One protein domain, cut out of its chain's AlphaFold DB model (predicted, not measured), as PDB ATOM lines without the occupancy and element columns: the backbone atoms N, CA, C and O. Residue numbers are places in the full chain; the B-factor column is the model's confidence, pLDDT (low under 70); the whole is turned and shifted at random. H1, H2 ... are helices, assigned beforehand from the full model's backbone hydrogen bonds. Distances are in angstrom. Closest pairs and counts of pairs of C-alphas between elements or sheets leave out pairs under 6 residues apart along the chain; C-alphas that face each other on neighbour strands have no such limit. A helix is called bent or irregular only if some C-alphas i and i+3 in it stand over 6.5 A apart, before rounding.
ATOM      1  N   GLN A  11     114.945  88.764  90.387       90.19
ATOM      2  CA  GLN A  11     113.687  88.404  91.043       90.19
ATOM      3  C   GLN A  11     113.923  87.827  92.441       90.19
ATOM      4  O   GLN A  11     113.407  88.376  93.404       90.19
ATOM      5  N   ASP A  12     114.796  86.823  92.579       92.75
ATOM      6  CA  ASP A  12     115.120  86.233  93.887       92.75
ATOM      7  C   ASP A  12     115.614  87.288  94.885       92.75
ATOM      8  O   ASP A  12     115.289  87.252  96.072       92.75
ATOM      9  N   TRP A  13     116.401  88.260  94.410       91.62
ATOM     10  CA  TRP A  13     116.862  89.362  95.246       91.62
ATOM     11  C   TRP A  13     115.741  90.334  95.631       91.62
ATOM     12  O   TRP A  13     115.738  90.841  96.757       91.62
ATOM     13  N   ALA A  14     114.814  90.612  94.712       91.00
ATOM     14  CA  ALA A  14     113.647  91.443  94.974       91.00
ATOM     15  C   ALA A  14     112.737  90.785  96.017       91.00
ATOM     16  O   ALA A  14     112.469  91.404  97.045       91.00
ATOM     17  N   ASP A  15     112.388  89.511  95.830       91.88
ATOM     18  CA  ASP A  15     111.547  88.736  96.748       91.88
ATOM     19  C   ASP A  15     112.196  88.633  98.132       91.88
ATOM     20  O   ASP A  15     111.583  88.924  99.162       91.88
ATOM     21  N   PHE A  16     113.493  88.316  98.176       92.38
ATOM     22  CA  PHE A  16     114.233  88.257  99.432       92.38
ATOM     23  C   PHE A  16     114.237  89.606 100.169       92.38
ATOM     24  O   PHE A  16     114.131  89.637 101.402       92.38
ATOM     25  N   ARG A  17     114.337  90.726  99.439       92.31
ATOM     26  CA  ARG A  17     114.238  92.074 100.016       92.31
ATOM     27  C   ARG A  17     112.816  92.474 100.381       92.31
ATOM     28  O   ARG A  17     112.677  93.189 101.366       92.31
ATOM     29  N   ALA A  18     111.794  92.025  99.667       91.44
ATOM     30  CA  ALA A  18     110.404  92.265 100.043       91.44
ATOM     31  C   ALA A  18     110.118  91.648 101.419       91.44
ATOM     32  O   ALA A  18     109.594  92.311 102.310       91.44
ATOM     33  N   VAL A  19     110.587  90.417 101.631       93.06
ATOM     34  CA  VAL A  19     110.364  89.679 102.878       93.06
ATOM     35  C   VAL A  19     111.226  90.199 104.038       93.06
ATOM     36  O   VAL A  19     110.760  90.301 105.169       93.06
ATOM     37  N   ASN A  20     112.494  90.542 103.788       90.88
ATOM     38  CA  ASN A  20     113.439  90.923 104.852       90.88
ATOM     39  C   ASN A  20     113.661  92.439 104.979       90.88
ATOM     40  O   ASN A  20     114.378  92.891 105.879       90.88
ATOM     41  N   LEU A  21     113.085  93.236 104.080       88.50
ATOM     42  CA  LEU A  21     113.201  94.692 104.018       88.50
ATOM     43  C   LEU A  21     114.665  95.153 104.150       88.50
ATOM     44  O   LEU A  21     115.588  94.628 103.519       88.50
ATOM     45  N   ARG A  22     114.911  96.127 105.033       88.62
ATOM     46  CA  ARG A  22     116.247  96.665 105.331       88.62
ATOM     47  C   ARG A  22     117.170  95.653 106.021       88.62
ATOM     48  O   ARG A  22     118.373  95.900 106.106       88.62
ATOM     49  N   ARG A  23     116.649  94.521 106.511       91.50
ATOM     50  CA  ARG A  23     117.442  93.478 107.182       91.50
ATOM     51  C   ARG A  23     118.053  92.461 106.225       91.50
ATOM     52  O   ARG A  23     118.920  91.719 106.675       91.50
ATOM     53  N   ALA A  24     117.706  92.450 104.936       91.06
ATOM     54  CA  ALA A  24     118.236  91.477 103.970       91.06
ATOM     55  C   ALA A  24     119.778  91.293 104.035       91.06
ATOM     56  O   ALA A  24     120.235  90.157 104.193       91.06
ATOM     57  N   PRO A  25     120.617  92.355 104.055       90.81
ATOM     58  CA  PRO A  25     122.067  92.183 104.191       90.81
ATOM     59  C   PRO A  25     122.513  91.657 105.563       90.81
ATOM     60  O   PRO A  25     123.594  91.085 105.689       90.81
ATOM     61  N   ALA A  26     121.740  91.904 106.625       92.00
ATOM     62  CA  ALA A  26     122.018  91.365 107.957       92.00
ATOM     63  C   ALA A  26     121.705  89.866 108.017       92.00
ATOM     64  O   ALA A  26     122.541  89.104 108.493       92.00
ATOM     65  N   VAL A  27     120.577  89.445 107.442       93.88
ATOM     66  CA  VAL A  27     120.161  88.037 107.367       93.88
ATOM     67  C   VAL A  27     121.186  87.201 106.601       93.88
ATOM     68  O   VAL A  27     121.584  86.142 107.081       93.88
ATOM     69  N   ILE A  28     121.710  87.703 105.475       92.69
ATOM     70  CA  ILE A  28     122.788  87.022 104.735       92.69
ATOM     71  C   ILE A  28     124.042  86.861 105.603       92.69
ATOM     72  O   ILE A  28     124.629  85.783 105.656       92.69
ATOM     73  N   ARG A  29     124.457  87.911 106.323       91.94
ATOM     74  CA  ARG A  29     125.632  87.845 107.207       91.94
ATOM     75  C   ARG A  29     125.429  86.866 108.359       91.94
ATOM     76  O   ARG A  29     126.352  86.124 108.689       91.94
ATOM     77  N   GLU A  30     124.252  86.859 108.972       94.81
ATOM     78  CA  GLU A  30     123.893  85.909 110.029       94.81
ATOM     79  C   GLU A  30     123.904  84.470 109.499       94.81
ATOM     80  O   GLU A  30     124.532  83.606 110.113       94.81
ATOM     81  N   PHE A  31     123.333  84.238 108.313       94.75
ATOM     82  CA  PHE A  31     123.358  82.941 107.639       94.75
ATOM     83  C   PHE A  31     124.787  82.461 107.361       94.75
ATOM     84  O   PHE A  31     125.129  81.340 107.728       94.75
ATOM     85  N   ILE A  32     125.654  83.311 106.799       94.31
ATOM     86  CA  ILE A  32     127.065  82.973 106.544       94.31
ATOM     87  C   ILE A  32     127.785  82.624 107.854       94.31
ATOM     88  O   ILE A  32     128.520  81.637 107.924       94.31
ATOM     89  N   ARG A  33     127.579  83.412 108.918       95.88
ATOM     90  CA  ARG A  33     128.196  83.144 110.228       95.88
ATOM     91  C   ARG A  33     127.719  81.817 110.816       95.88
ATOM     92  O   ARG A  33     128.541  81.092 111.379       95.88
ATOM     93  N   TRP A  34     126.429  81.511 110.683       96.88
ATOM     94  CA  TRP A  34     125.842  80.248 111.128       96.88
ATOM     95  C   TRP A  34     126.372  79.060 110.317       96.88
ATOM     96  O   TRP A  34     126.824  78.083 110.908       96.88
ATOM     97  N   TYR A  35     126.422  79.179 108.987       96.12
ATOM     98  CA  TYR A  35     126.935  78.148 108.081       96.12
ATOM     99  C   TYR A  35     128.391  77.775 108.402       96.12
ATOM    100  O   TYR A  35     128.757  76.603 108.424       96.12
ATOM    101  N   LEU A  36     129.211  78.771 108.753       97.38
ATOM    102  CA  LEU A  36     130.607  78.586 109.165       97.38
ATOM    103  C   LEU A  36     130.781  78.186 110.644       97.38
ATOM    104  O   LEU A  36     131.913  78.168 111.128       97.38
ATOM    105  N   ARG A  37     129.693  77.918 111.382       95.62
ATOM    106  CA  ARG A  37     129.694  77.563 112.817       95.62
ATOM    107  C   ARG A  37     130.497  78.539 113.687       95.62
ATOM    108  O   ARG A  37     131.197  78.140 114.617       95.62
ATOM    109  N   ARG A  38     130.427  79.839 113.381       96.00
ATOM    110  CA  ARG A  38     131.120  80.864 114.177       96.00
ATOM    111  C   ARG A  38     130.527  80.921 115.596       96.00
ATOM    112  O   ARG A  38     129.314  80.759 115.742       96.00
ATOM    113  N   PRO A  39     131.335  81.214 116.633       95.62
ATOM    114  CA  PRO A  39     130.830  81.348 117.998       95.62
ATOM    115  C   PRO A  39     129.663  82.340 118.086       95.62
ATOM    116  O   PRO A  39     129.741  83.450 117.554       95.62
ATOM    117  N   GLY A  40     128.571  81.921 118.728       91.38
ATOM    118  CA  GLY A  40     127.365  82.735 118.919       91.38
ATOM    119  C   GLY A  40     126.482  82.917 117.678       91.38
ATOM    120  O   GLY A  40     125.471  83.613 117.763       91.38
ATOM    121  N   ALA A  41     126.824  82.316 116.535       94.44
ATOM    122  CA  ALA A  41     125.992  82.400 115.341       94.44
ATOM    123  C   ALA A  41     124.747  81.508 115.461       94.44
ATOM    124  O   ALA A  41     124.833  80.347 115.860       94.44
ATOM    125  N   LYS A  42     123.588  82.053 115.084       93.19
ATOM    126  CA  LYS A  42     122.298  81.355 115.091       93.19
ATOM    127  C   LYS A  42     121.714  81.346 113.686       93.19
ATOM    128  O   LYS A  42     121.942  82.285 112.926       93.19
ATOM    129  N   LEU A  43     120.970  80.289 113.364       92.88
ATOM    130  CA  LEU A  43     120.217  80.213 112.119       92.88
ATOM    131  C   LEU A  43     119.199  81.365 112.107       92.88
ATOM    132  O   LEU A  43     118.436  81.473 113.074       92.88
ATOM    133  N   PRO A  44     119.183  82.227 111.074       92.06
ATOM    134  CA  PRO A  44     118.169  83.266 110.965       92.06
ATOM    135  C   PRO A  44     116.771  82.650 110.954       92.06
ATOM    136  O   PRO A  44     116.557  81.593 110.355       92.06
ATOM    137  N   GLN A  45     115.817  83.307 111.610       90.00
ATOM    138  CA  GLN A  45     114.436  82.845 111.608       90.00
ATOM    139  C   GLN A  45     113.886  82.905 110.183       90.00
ATOM    140  O   GLN A  45     113.921  83.957 109.542       90.00
ATOM    141  N   ARG A  46     113.398  81.765 109.688       90.12
ATOM    142  CA  ARG A  46     112.718  81.709 108.399       90.12
ATOM    143  C   ARG A  46     111.308  82.295 108.570       90.12
ATOM    144  O   ARG A  46     110.598  81.816 109.454       90.12
ATOM    145  N   PRO A  47     110.911  83.278 107.749       89.94
ATOM    146  CA  PRO A  47     109.545  83.794 107.724       89.94
ATOM    147  C   PRO A  47     108.549  82.682 107.392       89.94
ATOM    148  O   PRO A  47     108.885  81.743 106.654       89.94
ATOM    149  N   SER A  48     107.342  82.771 107.938       93.00
ATOM    150  CA  SER A  48     106.263  81.840 107.626       93.00
ATOM    151  C   SER A  48     105.816  81.992 106.161       93.00
ATOM    152  O   SER A  48     106.035  83.043 105.552       93.00
ATOM    153  N   PRO A  49     105.179  80.968 105.566       91.25
ATOM    154  CA  PRO A  49     104.624  81.081 104.217       91.25
ATOM    155  C   PRO A  49     103.652  82.260 104.064       91.25
ATOM    156  O   PRO A  49     103.729  82.982 103.074       91.25
ATOM    157  N   GLU A  50     102.809  82.504 105.071       91.44
ATOM    158  CA  GLU A  50     101.841  83.609 105.089       91.44
ATOM    159  C   GLU A  50     102.533  84.982 105.131       91.44
ATOM    160  O   GLU A  50     102.115  85.924 104.459       91.44
ATOM    161  N   GLU A  51     103.624  85.105 105.895       89.25
ATOM    162  CA  GLU A  51     104.428  86.331 105.950       89.25
ATOM    163  C   GLU A  51     105.110  86.614 104.608       89.25
ATOM    164  O   GLU A  51     105.177  87.771 104.186       89.25
ATOM    165  N   ILE A  52     105.589  85.565 103.932       90.81
ATOM    166  CA  ILE A  52     106.181  85.674 102.596       90.81
ATOM    167  C   ILE A  52     105.125  86.153 101.603       90.81
ATOM    168  O   ILE A  52     105.347  87.154 100.926       90.81
ATOM    169  N   GLU A  53     103.972  85.488 101.545       90.69
ATOM    170  CA  GLU A  53     102.887  85.839 100.625       90.69
ATOM    171  C   GLU A  53     102.422  87.282 100.825       90.69
ATOM    172  O   GLU A  53     102.360  88.056  99.869       90.69
ATOM    173  N   LYS A  54     102.195  87.690 102.078       89.88
ATOM    174  CA  LYS A  54     101.803  89.063 102.407       89.88
ATOM    175  C   LYS A  54     102.860  90.085 101.989       89.88
ATOM    176  O   LYS A  54     102.510  91.153 101.482       89.88
ATOM    177  N   ALA A  55     104.140  89.793 102.220       88.75
ATOM    178  CA  ALA A  55     105.229  90.694 101.854       88.75
ATOM    179  C   ALA A  55     105.350  90.854 100.333       88.75
ATOM    180  O   ALA A  55     105.542  91.972  99.854       88.75
ATOM    181  N   LEU A  56     105.190  89.762  99.583       89.06
ATOM    182  CA  LEU A  56     105.194  89.784  98.121       89.06
ATOM    183  C   LEU A  56     103.966  90.509  97.560       89.06
ATOM    184  O   LEU A  56     104.120  91.348  96.678       89.06
ATOM    185  N   ALA A  57     102.772  90.267  98.110       88.50
ATOM    186  CA  ALA A  57     101.561  90.998  97.739       88.50
ATOM    187  C   ALA A  57     101.733  92.510  97.956       88.50
ATOM    188  O   ALA A  57     101.537  93.291  97.033       88.50
ATOM    189  N   THR A  58     102.237  92.909  99.129       86.25
ATOM    190  CA  THR A  58     102.497  94.323  99.448       86.25
ATOM    191  C   THR A  58     103.530  94.951  98.505       86.25
ATOM    192  O   THR A  58     103.407  96.120  98.144       86.25
ATOM    193  N   ALA A  59     104.564  94.200  98.113       81.94
ATOM    194  CA  ALA A  59     105.580  94.680  97.180       81.94
ATOM    195  C   ALA A  59     105.016  94.866  95.761       81.94
ATOM    196  O   ALA A  59     105.294  95.886  95.138       81.94
ATOM    197  N   ASN A  60     104.177  93.938  95.298       77.56
ATOM    198  CA  ASN A  60     103.498  94.031  94.003       77.56
ATOM    199  C   ASN A  60     102.491  95.192  93.965       77.56
ATOM    200  O   ASN A  60     102.418  95.906  92.967       77.56
ATOM    201  N   ASP A  61     101.753  95.421  95.056       73.12
ATOM    202  CA  ASP A  61     100.819  96.548  95.180       73.12
ATOM    203  C   ASP A  61     101.552  97.899  95.170       73.12
ATOM    204  O   ASP A  61     101.078  98.868  94.575       73.12
TER     205      ASP A  61
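What this domain is: This is residues 11 to 61 of the 73 residues of an uncharacterized protein of Actinomadura chibensis (UniProt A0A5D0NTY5). A helix bent into an L, H1, packs with its shorter first arm, H1a, on a second helix, H2. The longer arm, H1b, reaches away from H2, and residues 36 to 48 fold back from its far end to H2. The 51 printed residues include two named helices, H1 then H2, and no named strand: all helix. The whole is loose, radius of gyration of the C-alphas 12.3 A, a rod spanning 40 by 18 by 15 A.

How they stand to each other: H1, residues 11 to 35, was assigned as one helix by its hydrogen bonds but is bent: C-alphas 19 and 22 are 9.5 A apart. Its arms H1a, residues 11 to 19, and H1b, residues 22 to 35, only just touch, only at the corner, with 3 pairs of C-alphas within 8 A, the closest those of Arg 17 and Ala 24, 5.7 A; H1b takes part with residues 23 to 24 alone. They stand about perpendicular, at 77 degrees. H1b is irregular: C-alphas 22 and 25 are 7.4 A apart. H2, residues 49 to 61, touches H1a about perpendicular, at 73 degrees; their closest C-alphas, those of Val 19 and Ala 55, are 5.3 A apart. H1b and H2 are apart. Every O i to N i+4 pair is within hydrogen-bond range in H1a and H2, and 9 of 10 in H1b.

Where its parts are: H1a begins at C-alpha 11 (113.687, 88.404, 91.043) and is 12.4 A long. H1b is 21.6 A long, ending at C-alpha 35 (126.935, 78.148, 108.081). H2 is 18.3 A long, ending at C-alpha 61 (100.819, 96.548, 95.180).

The domain as a whole: The C-alphas farthest apart, those of Pro 39 and Asp 61, are 40.6 A apart. The link from H1 to H2 is long, 13 residues. The printed part has no cut, and no printed residue is under 70 in pLDDT.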